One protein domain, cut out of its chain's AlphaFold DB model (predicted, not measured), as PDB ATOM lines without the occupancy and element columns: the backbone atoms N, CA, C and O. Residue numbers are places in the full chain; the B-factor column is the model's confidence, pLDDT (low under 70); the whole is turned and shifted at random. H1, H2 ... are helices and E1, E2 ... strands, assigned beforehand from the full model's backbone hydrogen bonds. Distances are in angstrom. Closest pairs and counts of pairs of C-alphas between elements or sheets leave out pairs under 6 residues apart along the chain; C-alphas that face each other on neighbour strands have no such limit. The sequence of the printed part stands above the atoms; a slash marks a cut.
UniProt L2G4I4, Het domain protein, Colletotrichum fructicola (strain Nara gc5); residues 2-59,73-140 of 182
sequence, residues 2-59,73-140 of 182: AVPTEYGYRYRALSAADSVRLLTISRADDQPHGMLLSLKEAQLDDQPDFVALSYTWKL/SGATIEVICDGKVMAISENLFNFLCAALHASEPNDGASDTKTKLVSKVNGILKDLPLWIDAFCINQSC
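Overview. This is residues 2 to 59 and 73 to 140 of the 182 residues of the protein "Het domain protein" of Colletotrichum fructicola (strain Nara gc5) (UniProt L2G4I4). Look first for a twisted four-strand sheet built on the long hairpin E1 and E2, with H1 and short H3 on one face of it and a second hairpin, E4 and E5, meeting E2 through E4. H2 grazes this body, and residues 107 to 116, of which 112 to 116 belong to H2, stick out from it. The printed part has 126 residues, ordered E1 E2 E3 E4 E5 H1 H2 E6 H3; the larger sheet runs E2, E1, E6, E3, mixed, and the class is mixed, helices and strands. It is compact, radius of gyration of the C-alphas 15.5 A, spanning 45 by 40 by 31 A.

Arrangement. Start at E1, residues 19 to 27, antiparallel to E2, residues 35 to 43; N 22 and O 40 are 2.8 A apart. E6, residues 129 to 131, is antiparallel to E1, with N 23 and O 129 at 2.7 A, and parallel to E3, residues 51 to 53, with N 130 and O 51 at 2.8 A. This sheet is only just strongly twisted, its C-alphas up to 4.3 A off the best plane. E4, residues 76 to 81, and E5, residues 84 to 89, form an antiparallel hairpin, N 79 and O 86 at 2.8 A; the closest C-alphas of E2 and E4, Leu 37 and Cys 81, are 4.3 A apart. H1, residues 90 to 101, makes two layers with the larger sheet, a helix on one face, at a height of 7.7 A; its closest C-alphas to E1 are Leu 100 and Arg 27, 7.0 A. H3, residues 132 to 135, is on the same face. H2, residues 112 to 126, is close to H1 but not clearly touching, Asn 121 to Ala 99 by C-alphas 5.5 A, about perpendicular at 84 degrees. O i to N i+4 pairs are within hydrogen-bond range throughout H1 and in 9 of 11 in H2; H3 is too short for one.

Along the chain. Find C-alpha 19 at (8.645, -36.645, -3.368); E1 runs 26.4 A from there, and E2 25.9 A. H2 begins at C-alpha 112 (23.432, -70.120, -4.191) and runs 22.5 A; H1 and E5 each run 16.3 A, E4 14.7 A. H3 ends at C-alpha 135 (17.216, -38.377, -8.901).

Size, cuts and confidence. The farthest C-alphas, Ala 16 and Ala 109, are 46.6 A apart. Residues 60 to 72 are not printed; C-alphas 59 and 73 are 10.7 A apart across this cut, on the link E3 to E4. Of the links printed whole, none is long. Residues 2 to 18 hold no named element. Mean pLDDT of the printed part is 74.5, under 70 at residues 2 to 8, 56 to 59, 73 to 75, 102 to 125 and 133 to 140.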
ATOM      1  N   ALA A   2       6.496 -42.546 -38.131       42.03
ATOM      2  CA  ALA A   2       7.624 -42.167 -37.283       42.03
ATOM      3  C   ALA A   2       7.077 -41.472 -36.031       42.03
ATOM      4  O   ALA A   2       6.443 -40.423 -36.144       42.03
ATOM      5  N   VAL A   3       7.263 -42.087 -34.865       48.50
ATOM      6  CA  VAL A   3       7.001 -41.430 -33.582       48.50
ATOM      7  C   VAL A   3       8.032 -40.305 -33.456       48.50
ATOM      8  O   VAL A   3       9.222 -40.589 -33.598       48.50
ATOM      9  N   PRO A   4       7.631 -39.039 -33.252       45.25
ATOM     10  CA  PRO A   4       8.583 -37.982 -32.961       45.25
ATOM     11  C   PRO A   4       9.227 -38.311 -31.612       45.25
ATOM     12  O   PRO A   4       8.589 -38.163 -30.572       45.25
ATOM     13  N   THR A   5      10.463 -38.803 -31.621       50.56
ATOM     14  CA  THR A   5      11.280 -38.883 -30.415       50.56
ATOM     15  C   THR A   5      11.574 -37.452 -29.989       50.56
ATOM     16  O   THR A   5      12.321 -36.724 -30.641       50.56
ATOM     17  N   GLU A   6      10.904 -37.000 -28.929       55.53
ATOM     18  CA  GLU A   6      11.184 -35.704 -28.322       55.53
ATOM     19  C   GLU A   6      12.644 -35.737 -27.846       55.53
ATOM     20  O   GLU A   6      13.024 -36.580 -27.026       55.53
ATOM     21  N   TYR A   7      13.485 -34.888 -28.442       55.25
ATOM     22  CA  TYR A   7      14.929 -34.930 -28.233       55.25
ATOM     23  C   TYR A   7      15.275 -34.633 -26.773       55.25
ATOM     24  O   TYR A   7      15.058 -33.525 -26.283       55.25
ATOM     25  N   GLY A   8      15.867 -35.632 -26.122       67.88
ATOM     26  CA  GLY A   8      16.520 -35.518 -24.826       67.88
ATOM     27  C   GLY A   8      15.568 -35.530 -23.633       67.88
ATOM     28  O   GLY A   8      14.735 -34.643 -23.430       67.88
ATOM     29  N   TYR A   9      15.757 -36.511 -22.758       71.69
ATOM     30  CA  TYR A   9      15.255 -36.428 -21.400       71.69
ATOM     31  C   TYR A   9      15.870 -35.214 -20.692       71.69
ATOM     32  O   TYR A   9      17.089 -35.064 -20.611       71.69
ATOM     33  N   ARG A  10      15.015 -34.351 -20.137       72.56
ATOM     34  CA  ARG A  10      15.431 -33.222 -19.302       72.56
ATOM     35  C   ARG A  10      14.959 -33.457 -17.881       72.56
ATOM     36  O   ARG A  10      13.753 -33.545 -17.639       72.56
ATOM     37  N   TYR A  11      15.907 -33.480 -16.949       76.12
ATOM     38  CA  TYR A  11      15.598 -33.537 -15.527       76.12
ATOM     39  C   TYR A  11      14.663 -32.381 -15.146       76.12
ATOM     40  O   TYR A  11      14.934 -31.214 -15.444       76.12
ATOM     41  N   ARG A  12      13.550 -32.710 -14.488       77.31
ATOM     42  CA  ARG A  12      12.617 -31.734 -13.915       77.31
ATOM     43  C   ARG A  12      12.806 -31.690 -12.404       77.31
ATOM     44  O   ARG A  12      13.182 -32.694 -11.804       77.31
ATOM     45  N   ALA A  13      12.545 -30.557 -11.762       80.69
ATOM     46  CA  ALA A  13      12.456 -30.534 -10.301       80.69
ATOM     47  C   ALA A  13      11.287 -31.421  -9.837       80.69
ATOM     48  O   ALA A  13      10.334 -31.620 -10.592       80.69
ATOM     49  N   LEU A  14      11.403 -32.000  -8.644       84.25
ATOM     50  CA  LEU A  14      10.286 -32.689  -7.997       84.25
ATOM     51  C   LEU A  14       9.211 -31.663  -7.615       84.25
ATOM     52  O   LEU A  14       9.532 -30.495  -7.383       84.25
ATOM     53  N   SER A  15       7.952 -32.087  -7.576       85.00
ATOM     54  CA  SER A  15       6.828 -31.213  -7.230       85.00
ATOM     55  C   SER A  15       6.821 -30.822  -5.752       85.00
ATOM     56  O   SER A  15       6.414 -29.706  -5.428       85.00
ATOM     57  N   ALA A  16       7.324 -31.697  -4.875       83.38
ATOM     58  CA  ALA A  16       7.470 -31.438  -3.450       83.38
ATOM     59  C   ALA A  16       8.804 -31.970  -2.892       83.38
ATOM     60  O   ALA A  16       9.545 -32.707  -3.547       83.38
ATOM     61  N   ALA A  17       9.139 -31.532  -1.675       82.25
ATOM     62  CA  ALA A  17      10.391 -31.879  -0.997       82.25
ATOM     63  C   ALA A  17      10.403 -33.319  -0.452       82.25
ATOM     64  O   ALA A  17      11.470 -33.878  -0.210       82.25
ATOM     65  N   ASP A  18       9.223 -33.896  -0.255       87.31
ATOM     66  CA  ASP A  18       8.951 -35.256   0.204       87.31
ATOM     67  C   ASP A  18       8.629 -36.212  -0.952       87.31
ATOM     68  O   ASP A  18       8.211 -37.343  -0.721       87.31
ATOM     69  N   SER A  19       8.853 -35.795  -2.198       87.00
ATOM     70  CA  SER A  19       8.645 -36.645  -3.368       87.00
ATOM     71  C   SER A  19       9.919 -37.383  -3.786       87.00
ATOM     72  O   SER A  19      11.042 -36.936  -3.552       87.00
ATOM     73  N   VAL A  20       9.753 -38.504  -4.483       88.38
ATOM     74  CA  VAL A  20      10.826 -39.260  -5.144       88.38
ATOM     75  C   VAL A  20      10.385 -39.709  -6.534       88.38
ATOM     76  O   VAL A  20       9.191 -39.794  -6.814       88.38
ATOM     77  N   ARG A  21      11.337 -40.018  -7.421       89.81
ATOM     78  CA  ARG A  21      11.045 -40.663  -8.710       89.81
ATOM     79  C   ARG A  21      11.328 -42.144  -8.648       89.81
ATOM     80  O   ARG A  21      12.415 -42.554  -8.251       89.81
ATOM     81  N   LEU A  22      10.352 -42.916  -9.090       90.75
ATOM     82  CA  LEU A  22      10.418 -44.358  -9.167       90.75
ATOM     83  C   LEU A  22      10.389 -44.759 -10.645       90.75
ATOM     84  O   LEU A  22       9.514 -44.331 -11.400       90.75
ATOM     85  N   LEU A  23      11.383 -45.539 -11.051       89.50
ATOM     86  CA  LEU A  23      11.552 -46.094 -12.382       89.50
ATOM     87  C   LEU A  23      10.821 -47.430 -12.475       89.50
ATOM     88  O   LEU A  23      11.058 -48.331 -11.678       89.50
ATOM     89  N   THR A  24       9.997 -47.597 -13.493       89.69
ATOM     90  CA  THR A  24       9.517 -48.907 -13.918       89.69
ATOM     91  C   THR A  24      10.192 -49.299 -15.219       89.69
ATOM     92  O   THR A  24      10.511 -48.457 -16.062       89.69
ATOM     93  N   ILE A  25      10.430 -50.598 -15.364       87.62
ATOM     94  CA  ILE A  25      10.960 -51.204 -16.577       87.62
ATOM     95  C   ILE A  25       9.946 -52.218 -17.090       87.62
ATOM     96  O   ILE A  25       9.442 -53.047 -16.334       87.62
ATOM     97  N   SER A  26       9.637 -52.148 -18.377       87.38
ATOM     98  CA  SER A  26       8.762 -53.098 -19.051       87.38
ATOM     99  C   SER A  26       9.391 -53.585 -20.349       87.38
ATOM    100  O   SER A  26      10.269 -52.944 -20.930       87.38
ATOM    101  N   ARG A  27       8.953 -54.765 -20.793       86.50
ATOM    102  CA  ARG A  27       9.370 -55.327 -22.074       86.50
ATOM    103  C   ARG A  27       8.591 -54.655 -23.192       86.50
ATOM    104  O   ARG A  27       7.366 -54.573 -23.127       86.50
ATOM    105  N   ALA A  28       9.307 -54.220 -24.214       86.62
ATOM    106  CA  ALA A  28       8.724 -53.604 -25.388       86.62
ATOM    107  C   ALA A  28       9.570 -53.999 -26.598       86.62
ATOM    108  O   ALA A  28      10.598 -53.387 -26.878       86.62
ATOM    109  N   ASP A  29       9.174 -55.082 -27.276       86.56
ATOM    110  CA  ASP A  29       9.937 -55.647 -28.400       86.56
ATOM    111  C   ASP A  29       9.997 -54.686 -29.612       86.56
ATOM    112  O   ASP A  29      10.816 -54.859 -30.511       86.56
ATOM    113  N   ASP A  30       9.138 -53.662 -29.633       85.25
ATOM    114  CA  ASP A  30       9.109 -52.572 -30.609       85.25
ATOM    115  C   ASP A  30      10.059 -51.408 -30.267       85.25
ATOM    116  O   ASP A  30      10.219 -50.493 -31.078       85.25
ATOM    117  N   GLN A  31      10.692 -51.431 -29.090       82.31
ATOM    118  CA  GLN A  31      11.603 -50.391 -28.616       82.31
ATOM    119  C   GLN A  31      13.078 -50.793 -28.774       82.31
ATOM    120  O   GLN A  31      13.418 -51.983 -28.776       82.31
ATOM    121  N   PRO A  32      13.996 -49.810 -28.862       76.88
ATOM    122  CA  PRO A  32      15.428 -50.067 -28.784       76.88
ATOM    123  C   PRO A  32      15.771 -50.905 -27.548       76.88
ATOM    124  O   PRO A  32      15.285 -50.643 -26.449       76.88
ATOM    125  N   HIS A  33      16.609 -51.926 -27.734       85.19
ATOM    126  CA  HIS A  33      17.036 -52.844 -26.669       85.19
ATOM    127  C   HIS A  33      15.908 -53.672 -26.019       85.19
ATOM    128  O   HIS A  33      16.145 -54.318 -25.001       85.19
ATOM    129  N   GLY A  34      14.703 -53.695 -26.604       86.69
ATOM    130  CA  GLY A  34      13.579 -54.502 -26.119       86.69
ATOM    131  C   GLY A  34      12.984 -54.022 -24.791       86.69
ATOM    132  O   GLY A  34      12.245 -54.770 -24.145       86.69
ATOM    133  N   MET A  35      13.318 -52.802 -24.357       87.50
ATOM    134  CA  MET A  35      12.922 -52.258 -23.060       87.50
ATOM    135  C   MET A  35      12.267 -50.888 -23.190       87.50
ATOM    136  O   MET A  35      12.671 -50.057 -24.002       87.50
ATOM    137  N   LEU A  36      11.287 -50.639 -22.327       88.56
ATOM    138  CA  LEU A  36      10.678 -49.336 -22.131       88.56
ATOM    139  C   LEU A  36      10.799 -48.946 -20.662       88.56
ATOM    140  O   LEU A  36      10.479 -49.725 -19.763       88.56
ATOM    141  N   LEU A  37      11.264 -47.725 -20.434       89.44
ATOM    142  CA  LEU A  37      11.378 -47.141 -19.110       89.44
ATOM    143  C   LEU A  37      10.250 -46.135 -18.877       89.44
ATOM    144  O   LEU A  37       9.824 -45.435 -19.800       89.44
ATOM    145  N   SER A  38       9.783 -46.032 -17.637       89.56
ATOM    146  CA  SER A  38       8.852 -44.980 -17.229       89.56
ATOM    147  C   SER A  38       9.202 -44.452 -15.847       89.56
ATOM    148  O   SER A  38       9.514 -45.219 -14.937       89.56
ATOM    149  N   LEU A  39       9.180 -43.129 -15.687       89.81
ATOM    150  CA  LEU A  39       9.447 -42.465 -14.418       89.81
ATOM    151  C   LEU A  39       8.158 -41.885 -13.853       89.81
ATOM    152  O   LEU A  39       7.535 -40.996 -14.434       89.81
ATOM    153  N   LYS A  40       7.809 -42.321 -12.645       90.50
ATOM    154  CA  LYS A  40       6.676 -41.786 -11.896       90.50
ATOM    155  C   LYS A  40       7.156 -41.102 -10.628       90.50
ATOM    156  O   LYS A  40       7.962 -41.648  -9.882       90.50
ATOM    157  N   GLU A  41       6.639 -39.908 -10.372       91.12
ATOM    158  CA  GLU A  41       6.831 -39.243  -9.088       91.12
ATOM    159  C   GLU A  41       5.860 -39.817  -8.045       91.12
ATOM    160  O   GLU A  41       4.675 -40.009  -8.330       91.12
ATOM    161  N   ALA A  42       6.370 -40.114  -6.856       89.50
ATOM    162  CA  ALA A  42       5.616 -40.630  -5.721       89.50
ATOM    163  C   ALA A  42       5.932 -39.804  -4.469       89.50
ATOM    164  O   ALA A  42       7.084 -39.414  -4.273       89.50
ATOM    165  N   GLN A  43       4.927 -39.551  -3.631       89.94
ATOM    166  CA  GLN A  43       5.128 -38.907  -2.332       89.94
ATOM    167  C   GLN A  43       5.574 -39.942  -1.306       89.94
ATOM    168  O   GLN A  43       5.027 -41.040  -1.259       89.94
ATOM    169  N   LEU A  44       6.556 -39.608  -0.474       87.06
ATOM    170  CA  LEU A  44       7.035 -40.500   0.583       87.06
ATOM    171  C   LEU A  44       6.013 -40.661   1.714       87.06
ATOM    172  O   LEU A  44       5.969 -41.721   2.337       87.06
ATOM    173  N   ASP A  45       5.175 -39.649   1.949       91.44
ATOM    174  CA  ASP A  45       4.096 -39.699   2.944       91.44
ATOM    175  C   ASP A  45       3.020 -40.746   2.594       91.44
ATOM    176  O   ASP A  45       2.406 -41.323   3.495       91.44
ATOM    177  N   ASP A  46       2.869 -41.079   1.306       91.19
ATOM    178  CA  ASP A  46       1.984 -42.152   0.833       91.19
ATOM    179  C   ASP A  46       2.559 -43.559   1.095       91.19
ATOM    180  O   ASP A  46       1.887 -44.554   0.828       91.19
ATOM    181  N   GLN A  47       3.788 -43.656   1.620       89.12
ATOM    182  CA  GLN A  47       4.510 -44.907   1.883       89.12
ATOM    183  C   GLN A  47       4.537 -45.859   0.671       89.12
ATOM    184  O   GLN A  47       4.077 -46.997   0.769       89.12
ATOM    185  N   PRO A  48       5.064 -45.417  -0.489       90.75
ATOM    186  CA  PRO A  48       5.132 -46.264  -1.669       90.75
ATOM    187  C   PRO A  48       6.090 -47.435  -1.435       90.75
ATOM    188  O   PRO A  48       7.185 -47.257  -0.899       90.75
ATOM    189  N   ASP A  49       5.711 -48.618  -1.912       90.38
ATOM    190  CA  ASP A  49       6.624 -49.753  -1.990       90.38
ATOM    191  C   ASP A  49       7.574 -49.569  -3.180       90.38
ATOM    192  O   ASP A  49       7.143 -49.349  -4.315       90.38
ATOM    193  N   PHE A  50       8.880 -49.654  -2.932       88.44
ATOM    194  CA  PHE A  50       9.906 -49.570  -3.970       88.44
ATOM    195  C   PHE A  50      11.185 -50.299  -3.561       88.44
ATOM    196  O   PHE A  50      11.440 -50.561  -2.383       88.44
ATOM    197  N   VAL A  51      12.033 -50.584  -4.549       88.00
ATOM    198  CA  VAL A  51      13.402 -51.062  -4.327       88.00
ATOM    199  C   VAL A  51      14.378 -49.930  -4.581       88.00
ATOM    200  O   VAL A  51      14.335 -49.294  -5.629       88.00
ATOM    201  N   ALA A  52      15.291 -49.691  -3.646       87.25
ATOM    202  CA  ALA A  52      16.390 -48.759  -3.856       87.25
ATOM    203  C   ALA A  52      17.573 -49.468  -4.530       87.25
ATOM    204  O   ALA A  52      18.096 -50.452  -4.001       87.25
ATOM    205  N   LEU A  53      18.026 -48.941  -5.666       83.31
ATOM    206  CA  LEU A  53      19.282 -49.327  -6.299       83.31
ATOM    207  C   LEU A  53      20.339 -48.270  -5.984       83.31
ATOM    208  O   LEU A  53      20.198 -47.106  -6.349       83.31
ATOM    209  N   SER A  54      21.418 -48.701  -5.338       77.81
ATOM    210  CA  SER A  54      22.633 -47.906  -5.185       77.81
ATOM    211  C   SER A  54      23.731 -48.552  -6.016       77.81
ATOM    212  O   SER A  54      24.011 -49.742  -5.859       77.81
ATOM    213  N   TYR A  55      24.332 -47.783  -6.919       71.06
ATOM    214  CA  TYR A  55      25.426 -48.254  -7.756       71.06
ATOM    215  C   TYR A  55      26.490 -47.169  -7.905       71.06
ATOM    216  O   TYR A  55      26.248 -45.987  -7.680       71.06
ATOM    217  N   THR A  56      27.705 -47.581  -8.255       67.25
ATOM    218  CA  THR A  56      28.793 -46.646  -8.530       67.25
ATOM    219  C   THR A  56      28.849 -46.341 -10.024       67.25
ATOM    220  O   THR A  56      28.761 -47.230 -10.872       67.25
ATOM    221  N   TRP A  57      28.988 -45.053 -10.339       63.53
ATOM    222  CA  TRP A  57      29.037 -44.510 -11.702       63.53
ATOM    223  C   TRP A  57      30.267 -44.954 -12.496       63.53
ATOM    224  O   TRP A  57      30.271 -44.906 -13.722       63.53
ATOM    225  N   LYS A  58      31.312 -45.390 -11.791       55.09
ATOM    226  CA  LYS A  58      32.533 -45.964 -12.347       55.09
ATOM    227  C   LYS A  58      32.804 -47.286 -11.652       55.09
ATOM    228  O   LYS A  58      32.575 -47.403 -10.447       55.09
ATOM    229  N   LEU A  59      33.343 -48.249 -12.399       51.22
ATOM    230  CA  LEU A  59      34.003 -49.389 -11.776       51.22
ATOM    231  C   LEU A  59      35.064 -48.839 -10.811       51.22
ATOM    232  O   LEU A  59      35.768 -47.897 -11.184       51.22
ATOM    233  N   SER A  73      36.100 -43.136 -20.591       51.12
ATOM    234  CA  SER A  73      34.832 -42.628 -20.091       51.12
ATOM    235  C   SER A  73      33.766 -43.688 -20.372       51.12
ATOM    236  O   SER A  73      33.439 -43.906 -21.535       51.12
ATOM    237  N   GLY A  74      33.282 -44.379 -19.333       59.50
ATOM    238  CA  GLY A  74      32.371 -45.517 -19.483       59.50
ATOM    239  C   GLY A  74      31.235 -45.208 -20.456       59.50
ATOM    240  O   GLY A  74      30.639 -44.130 -20.388       59.50
ATOM    241  N   ALA A  75      30.975 -46.132 -21.383       69.44
ATOM    242  CA  ALA A  75      30.040 -45.910 -22.472       69.44
ATOM    243  C   ALA A  75      28.649 -45.522 -21.939       69.44
ATOM    244  O   ALA A  75      28.133 -46.104 -20.977       69.44
ATOM    245  N   THR A  76      28.035 -44.523 -22.570       78.44
ATOM    246  CA  THR A  76      26.634 -44.162 -22.341       78.44
ATOM    247  C   THR A  76      25.769 -44.789 -23.420       78.44
ATOM    248  O   THR A  76      26.075 -44.675 -24.605       78.44
ATOM    249  N   ILE A  77      24.677 -45.421 -23.009       84.00
ATOM    250  CA  ILE A  77      23.728 -46.112 -23.874       84.00
ATOM    251  C   ILE A  77      22.414 -45.337 -23.860       84.00
ATOM    252  O   ILE A  77      21.945 -44.914 -22.803       84.00
ATOM    253  N   GLU A  78      21.835 -45.131 -25.037       87.38
ATOM    254  CA  GLU A  78      20.556 -44.447 -25.195       87.38
ATOM    255  C   GLU A  78      19.391 -45.425 -25.017       87.38
ATOM    256  O   GLU A  78      19.310 -46.458 -25.675       87.38
ATOM    257  N   VAL A  79      18.463 -45.082 -24.129       86.19
ATOM    258  CA  VAL A  79      17.240 -45.843 -23.847       86.19
ATOM    259  C   VAL A  79      16.016 -44.941 -23.961       86.19
ATOM    260  O   VAL A  79      16.118 -43.717 -23.863       86.19
ATOM    261  N   ILE A  80      14.840 -45.537 -24.162       88.88
ATOM    262  CA  ILE A  80      13.577 -44.796 -24.228       88.88
ATOM    263  C   ILE A  80      12.919 -44.778 -22.848       88.88
ATOM    264  O   ILE A  80      12.567 -45.825 -22.307       88.88
ATOM    265  N   CYS A  81      12.722 -43.578 -22.303       87.88
ATOM    266  CA  CYS A  81      12.001 -43.328 -21.059       87.88
ATOM    267  C   CYS A  81      10.838 -42.365 -21.305       87.88
ATOM    268  O   CYS A  81      11.062 -41.228 -21.721       87.88
ATOM    269  N   ASP A  82       9.600 -42.806 -21.064       87.75
ATOM    270  CA  ASP A  82       8.375 -42.020 -21.304       87.75
ATOM    271  C   ASP A  82       8.330 -41.380 -22.712       87.75
ATOM    272  O   ASP A  82       7.945 -40.224 -22.889       87.75
ATOM    273  N   GLY A  83       8.785 -42.127 -23.728       85.25
ATOM    274  CA  GLY A  83       8.853 -41.674 -25.124       85.25
ATOM    275  C   GLY A  83      10.015 -40.726 -25.454       85.25
ATOM    276  O   GLY A  83      10.102 -40.243 -26.584       85.25
ATOM    277  N   LYS A  84      10.917 -40.465 -24.501       85.56
ATOM    278  CA  LYS A  84      12.096 -39.604 -24.674       85.56
ATOM    279  C   LYS A  84      13.379 -40.413 -24.652       85.56
ATOM    280  O   LYS A  84      13.503 -41.366 -23.888       85.56
ATOM    281  N   VAL A  85      14.356 -39.989 -25.447       84.75
ATOM    282  CA  VAL A  85      15.694 -40.594 -25.445       84.75
ATOM    283  C   VAL A  85      16.459 -40.135 -24.205       84.75
ATOM    284  O   VAL A  85      16.540 -38.939 -23.922       84.75
ATOM    285  N   MET A  86      17.022 -41.082 -23.466       83.62
ATOM    286  CA  MET A  86      17.765 -40.860 -22.231       83.62
ATOM    287  C   MET A  86      19.085 -41.625 -22.281       83.62
ATOM    288  O   MET A  86      19.094 -42.821 -22.549       83.62
ATOM    289  N   ALA A  87      20.191 -40.949 -21.985       84.38
ATOM    290  CA  ALA A  87      21.491 -41.594 -21.862       84.38
ATOM    291  C   ALA A  87      21.672 -42.169 -20.450       84.38
ATOM    292  O   ALA A  87      21.462 -41.476 -19.452       84.38
ATOM    293  N   ILE A  88      22.084 -43.432 -20.365       81.88
ATOM    294  CA  ILE A  88      22.403 -44.118 -19.111       81.88
ATOM    295  C   ILE A  88      23.781 -44.767 -19.199       81.88
ATOM    296  O   ILE A  88      24.233 -45.138 -20.275       81.88
ATOM    297  N   SER A  89      24.470 -44.917 -18.069       81.69
ATOM    298  CA  SER A  89      25.758 -45.624 -18.041       81.69
ATOM    299  C   SER A  89      25.592 -47.096 -18.424       81.69
ATOM    300  O   SER A  89      24.605 -47.715 -18.020       81.69
ATOM    301  N   GLU A  90      26.602 -47.682 -19.063       81.38
ATOM    302  CA  GLU A  90      26.655 -49.115 -19.377       81.38
ATOM    303  C   GLU A  90      26.383 -50.017 -18.159       81.38
ATOM    304  O   GLU A  90      25.636 -50.987 -18.262       81.38
ATOM    305  N   ASN A  91      26.918 -49.675 -16.979       80.31
ATOM    306  CA  ASN A  91      26.689 -50.448 -15.753       80.31
ATOM    307  C   ASN A  91      25.191 -50.553 -15.412       80.31
ATOM    308  O   ASN A  91      24.663 -51.638 -15.165       80.31
ATOM    309  N   LEU A  92      24.492 -49.417 -15.459       82.62
ATOM    310  CA  LEU A  92      23.052 -49.370 -15.238       82.62
ATOM    311  C   LEU A  92      22.289 -50.100 -16.350       82.62
ATOM    312  O   LEU A  92      21.377 -50.863 -16.053       82.62
ATOM    313  N   PHE A  93      22.676 -49.915 -17.613       85.31
ATOM    314  CA  PHE A  93      22.050 -50.614 -18.736       85.31
ATOM    315  C   PHE A  93      22.144 -52.138 -18.587       85.31
ATOM    316  O   PHE A  93      21.134 -52.832 -18.690       85.31
ATOM    317  N   ASN A  94      23.328 -52.662 -18.268       83.56
ATOM    318  CA  ASN A  94      23.547 -54.094 -18.072       83.56
ATOM    319  C   ASN A  94      22.696 -54.649 -16.924       83.56
ATOM    320  O   ASN A  94      22.120 -55.733 -17.047       83.56
ATOM    321  N   PHE A  95      22.569 -53.893 -15.830       84.88
ATOM    322  CA  PHE A  95      21.675 -54.248 -14.733       84.88
ATOM    323  C   PHE A  95      20.208 -54.305 -15.184       84.88
ATOM    324  O   PHE A  95      19.527 -55.294 -14.912       84.88
ATOM    325  N   LEU A  96      19.730 -53.287 -15.905       85.81
ATOM    326  CA  LEU A  96      18.350 -53.218 -16.393       85.81
ATOM    327  C   LEU A  96      18.032 -54.350 -17.383       85.81
ATOM    328  O   LEU A  96      16.994 -54.997 -17.256       85.81
ATOM    329  N   CYS A  97      18.948 -54.659 -18.305       85.00
ATOM    330  CA  CYS A  97      18.843 -55.815 -19.200       85.00
ATOM    331  C   CYS A  97      18.721 -57.131 -18.422       85.00
ATOM    332  O   CYS A  97      17.838 -57.944 -18.699       85.00
ATOM    333  N   ALA A  98      19.591 -57.350 -17.432       81.88
ATOM    334  CA  ALA A  98      19.563 -58.566 -16.624       81.88
ATOM    335  C   ALA A  98      18.261 -58.689 -15.820       81.88
ATOM    336  O   ALA A  98      17.675 -59.773 -15.774       81.88
ATOM    337  N   ALA A  99      17.785 -57.586 -15.235       80.56
ATOM    338  CA  ALA A  99      16.519 -57.536 -14.510       80.56
ATOM    339  C   ALA A  99      15.327 -57.867 -15.423       80.56
ATOM    340  O   ALA A  99      14.454 -58.644 -15.035       80.56
ATOM    341  N   LEU A 100      15.325 -57.348 -16.656       81.31
ATOM    342  CA  LEU A 100      14.282 -57.616 -17.644       81.31
ATOM    343  C   LEU A 100      14.267 -59.089 -18.086       81.31
ATOM    344  O   LEU A 100      13.215 -59.725 -18.081       81.31
ATOM    345  N   HIS A 101      15.428 -59.657 -18.433       74.50
ATOM    346  CA  HIS A 101      15.534 -61.033 -18.935       74.50
ATOM    347  C   HIS A 101      15.351 -62.101 -17.866       74.50
ATOM    348  O   HIS A 101      14.845 -63.186 -18.149       74.50
ATOM    349  N   ALA A 102      15.717 -61.813 -16.621       66.50
ATOM    350  CA  ALA A 102      15.459 -62.732 -15.526       66.50
ATOM    351  C   ALA A 102      13.980 -62.804 -15.128       66.50
ATOM    352  O   ALA A 102      13.615 -63.554 -14.218       66.50
ATOM    353  N   SER A 103      13.124 -62.041 -15.812       57.44
ATOM    354  CA  SER A 103      11.690 -62.224 -15.726       57.44
ATOM    355  C   SER A 103      11.192 -63.503 -16.404       57.44
ATOM    356  O   SER A 103      10.095 -63.974 -16.097       57.44
ATOM    357  N   GLU A 104      12.007 -64.135 -17.238       60.78
ATOM    358  CA  GLU A 104      11.660 -65.405 -17.859       60.78
ATOM    359  C   GLU A 104      11.819 -66.567 -16.852       60.78
ATOM    360  O   GLU A 104      12.842 -66.658 -16.162       60.78
ATOM    361  N   PRO A 105      10.829 -67.468 -16.724       54.16
ATOM    362  CA  PRO A 105      10.941 -68.653 -15.884       54.16
ATOM    363  C   PRO A 105      11.940 -69.634 -16.512       54.16
ATOM    364  O   PRO A 105      11.577 -70.472 -17.330       54.16
ATOM    365  N   ASN A 106      13.215 -69.530 -16.141       52.88
ATOM    366  CA  ASN A 106      14.202 -70.553 -16.475       52.88
ATOM    367  C   ASN A 106      14.164 -71.671 -15.422       52.88
ATOM    368  O   ASN A 106      14.704 -71.532 -14.321       52.88
ATOM    369  N   ASP A 107      13.536 -72.791 -15.785       56.59
ATOM    370  CA  ASP A 107      13.649 -74.080 -15.099       56.59
ATOM    371  C   ASP A 107      15.068 -74.638 -15.301       56.59
ATOM    372  O   ASP A 107      15.356 -75.311 -16.290       56.59
ATOM    373  N   GLY A 108      16.000 -74.362 -14.384       55.81
ATOM    374  CA  GLY A 108      17.304 -75.020 -14.459       55.81
ATOM    375  C   GLY A 108      18.383 -74.534 -13.497       55.81
ATOM    376  O   GLY A 108      18.849 -73.408 -13.595       55.81
ATOM    377  N   ALA A 109      18.840 -75.470 -12.657       53.22
ATOM    378  CA  ALA A 109      20.115 -75.507 -11.927       53.22
ATOM    379  C   ALA A 109      20.377 -74.402 -10.878       53.22
ATOM    380  O   ALA A 109      20.867 -73.311 -11.148       53.22
ATOM    381  N   SER A 110      20.099 -74.770  -9.624       52.19
ATOM    382  CA  SER A 110      20.299 -73.979  -8.410       52.19
ATOM    383  C   SER A 110      21.767 -73.929  -7.978       52.19
ATOM    384  O   SER A 110      22.267 -74.875  -7.371       52.19
ATOM    385  N   ASP A 111      22.391 -72.771  -8.158       57.69
ATOM    386  CA  ASP A 111      23.546 -72.325  -7.381       57.69
ATOM    387  C   ASP A 111      23.121 -71.243  -6.357       57.69
ATOM    388  O   ASP A 111      22.115 -70.540  -6.516       57.69
ATOM    389  N   THR A 112      23.850 -71.068  -5.258       54.16
ATOM    390  CA  THR A 112      23.432 -70.120  -4.191       54.16
ATOM    391  C   THR A 112      23.413 -68.656  -4.656       54.16
ATOM    392  O   THR A 112      22.566 -67.874  -4.216       54.16
ATOM    393  N   LYS A 113      24.265 -68.301  -5.629       52.16
ATOM    394  CA  LYS A 113      24.290 -66.990  -6.301       52.16
ATOM    395  C   LYS A 113      23.044 -66.750  -7.165       52.16
ATOM    396  O   LYS A 113      22.501 -65.647  -7.163       52.16
ATOM    397  N   THR A 114      22.535 -67.786  -7.834       55.28
ATOM    398  CA  THR A 114      21.315 -67.702  -8.658       55.28
ATOM    399  C   THR A 114      20.050 -67.465  -7.837       55.28
ATOM    400  O   THR A 114      19.120 -66.848  -8.343       55.28
ATOM    401  N   LYS A 115      20.019 -67.858  -6.554       54.56
ATOM    402  CA  LYS A 115      18.853 -67.656  -5.672       54.56
ATOM    403  C   LYS A 115      18.671 -66.204  -5.223       54.56
ATOM    404  O   LYS A 115      17.548 -65.735  -5.063       54.56
ATOM    405  N   LEU A 116      19.773 -65.495  -4.984       53.50
ATOM    406  CA  LEU A 116      19.728 -64.086  -4.586       53.50
ATOM    407  C   LEU A 116      19.367 -63.212  -5.789       53.50
ATOM    408  O   LEU A 116      18.524 -62.330  -5.676       53.50
ATOM    409  N   VAL A 117      19.923 -63.551  -6.953       58.09
ATOM    410  CA  VAL A 117      19.578 -62.945  -8.240       58.09
ATOM    411  C   VAL A 117      18.103 -63.192  -8.572       58.09
ATOM    412  O   VAL A 117      17.382 -62.231  -8.788       58.09
ATOM    413  N   SER A 118      17.593 -64.426  -8.493       60.97
ATOM    414  CA  SER A 118      16.172 -64.706  -8.763       60.97
ATOM    415  C   SER A 118      15.218 -64.010  -7.790       60.97
ATOM    416  O   SER A 118      14.154 -63.554  -8.203       60.97
ATOM    417  N   LYS A 119      15.606 -63.863  -6.516       62.81
ATOM    418  CA  LYS A 119      14.819 -63.121  -5.525       62.81
ATOM    419  C   LYS A 119      14.798 -61.623  -5.822       62.81
ATOM    420  O   LYS A 119      13.727 -61.033  -5.791       62.81
ATOM    421  N   VAL A 120      15.947 -61.023  -6.135       64.56
ATOM    422  CA  VAL A 120      16.025 -59.614  -6.555       64.56
ATOM    423  C   VAL A 120      15.196 -59.406  -7.820       64.56
ATOM    424  O   VAL A 120      14.369 -58.508  -7.857       64.56
ATOM    425  N   ASN A 121      15.315 -60.296  -8.803       64.25
ATOM    426  CA  ASN A 121      14.578 -60.200 -10.061       64.25
ATOM    427  C   ASN A 121      13.067 -60.346  -9.874       64.25
ATOM    428  O   ASN A 121      12.319 -59.620 -10.512       64.25
ATOM    429  N   GLY A 122      12.610 -61.228  -8.978       64.62
ATOM    430  CA  GLY A 122      11.196 -61.313  -8.612       64.62
ATOM    431  C   GLY A 122      10.675 -59.999  -8.030       64.62
ATOM    432  O   GLY A 122       9.627 -59.524  -8.439       64.62
ATOM    433  N   ILE A 123      11.450 -59.361  -7.149       66.81
ATOM    434  CA  ILE A 123      11.065 -58.082  -6.541       66.81
ATOM    435  C   ILE A 123      11.048 -56.951  -7.588       66.81
ATOM    436  O   ILE A 123      10.151 -56.115  -7.565       66.81
ATOM    437  N   LEU A 124      11.993 -56.935  -8.534       69.19
ATOM    438  CA  LEU A 124      12.071 -55.910  -9.587       69.19
ATOM    439  C   LEU A 124      10.944 -55.983 -10.626       69.19
ATOM    440  O   LEU A 124      10.725 -55.006 -11.338       69.19
ATOM    441  N   LYS A 125      10.235 -57.113 -10.732       69.62
ATOM    442  CA  LYS A 125       9.028 -57.203 -11.569       69.62
ATOM    443  C   LYS A 125       7.858 -56.436 -10.979       69.62
ATOM    444  O   LYS A 125       7.075 -55.848 -11.719       69.62
ATOM    445  N   ASP A 126       7.735 -56.508  -9.659       74.50
ATOM    446  CA  ASP A 126       6.527 -56.093  -8.957       74.50
ATOM    447  C   ASP A 126       6.673 -54.697  -8.354       74.50
ATOM    448  O   ASP A 126       5.675 -54.011  -8.137       74.50
ATOM    449  N   LEU A 127       7.913 -54.263  -8.100       81.38
ATOM    450  CA  LEU A 127       8.201 -52.993  -7.457       81.38
ATOM    451  C   LEU A 127       8.980 -52.047  -8.366       81.38
ATOM    452  O   LEU A 127       9.944 -52.449  -9.022       81.38
ATOM    453  N   PRO A 128       8.622 -50.757  -8.354       86.31
ATOM    454  CA  PRO A 128       9.392 -49.759  -9.055       86.31
ATOM    455  C   PRO A 128      10.731 -49.503  -8.336       86.31
ATOM    456  O   PRO A 128      10.891 -49.715  -7.130       86.31
ATOM    457  N   LEU A 129      11.708 -49.039  -9.102       87.12
ATOM    458  CA  LEU A 129      13.085 -48.792  -8.696       87.12
ATOM    459  C   LEU A 129      13.303 -47.321  -8.349       87.12
ATOM    460  O   LEU A 129      13.184 -46.448  -9.201       87.12
ATOM    461  N   TRP A 130      13.725 -47.031  -7.128       87.00
ATOM    462  CA  TRP A 130      14.342 -45.748  -6.821       87.00
ATOM    463  C   TRP A 130      15.836 -45.809  -7.144       87.00
ATOM    464  O   TRP A 130      16.547 -46.685  -6.649       87.00
ATOM    465  N   ILE A 131      16.311 -44.884  -7.976       80.69
ATOM    466  CA  ILE A 131      17.700 -44.845  -8.442       80.69
ATOM    467  C   ILE A 131      18.240 -43.437  -8.217       80.69
ATOM    468  O   ILE A 131      17.701 -42.457  -8.743       80.69
ATOM    469  N   ASP A 132      19.329 -43.346  -7.464       70.56
ATOM    470  CA  ASP A 132      20.001 -42.090  -7.139       70.56
ATOM    471  C   ASP A 132      20.433 -41.319  -8.397       70.56
ATOM    472  O   ASP A 132      20.202 -40.117  -8.489       70.56
ATOM    473  N   ALA A 133      20.940 -42.010  -9.416       63.94
ATOM    474  CA  ALA A 133      21.373 -41.436 -10.687       63.94
ATOM    475  C   ALA A 133      20.282 -40.739 -11.506       63.94
ATOM    476  O   ALA A 133      20.563 -39.775 -12.221       63.94
ATOM    477  N   PHE A 134      19.033 -41.194 -11.392       65.62
ATOM    478  CA  PHE A 134      17.892 -40.522 -12.021       65.62
ATOM    479  C   PHE A 134      17.339 -39.380 -11.161       65.62
ATOM    480  O   PHE A 134      16.633 -38.505 -11.667       65.62
ATOM    481  N   CYS A 135      17.679 -39.364  -9.872       55.69
ATOM    482  CA  CYS A 135      17.216 -38.377  -8.901       55.69
ATOM    483  C   CYS A 135      18.237 -37.255  -8.639       55.69
ATOM    484  O   CYS A 135      17.859 -36.186  -8.167       55.69
ATOM    485  N   ILE A 136      19.517 -37.465  -8.958       53.91
ATOM    486  CA  ILE A 136      20.610 -36.528  -8.694       53.91
ATOM    487  C   ILE A 136      21.172 -36.058 -10.035       53.91
ATOM    488  O   ILE A 136      22.094 -36.636 -10.594       53.91
ATOM    489  N   ASN A 137      20.545 -35.006 -10.553       46.69
ATOM    490  CA  ASN A 137      21.073 -34.053 -11.521       46.69
ATOM    491  C   ASN A 137      22.250 -34.530 -12.408       46.69
ATOM    492  O   ASN A 137      23.412 -34.242 -12.129       46.69
ATOM    493  N   GLN A 138      21.937 -35.147 -13.549       46.09
ATOM    494  CA  GLN A 138      22.919 -35.515 -14.579       46.09
ATOM    495  C   GLN A 138      23.639 -34.304 -15.227       46.09
ATOM    496  O   GLN A 138      24.536 -34.490 -16.043       46.09
ATOM    497  N   SER A 139      23.297 -33.053 -14.876       44.12
ATOM    498  CA  SER A 139      23.908 -31.844 -15.463       44.12
ATOM    499  C   SER A 139      25.275 -31.443 -14.882       44.12
ATOM    500  O   SER A 139      25.732 -30.329 -15.108       44.12
ATOM    501  N   CYS A 140      25.970 -32.343 -14.180       38.31
ATOM    502  CA  CYS A 140      27.376 -32.142 -13.796       38.31
ATOM    503  C   CYS A 140      28.380 -32.820 -14.747       38.31
ATOM    504  O   CYS A 140      29.521 -33.053 -14.359       38.31
TER     505      CYS A 140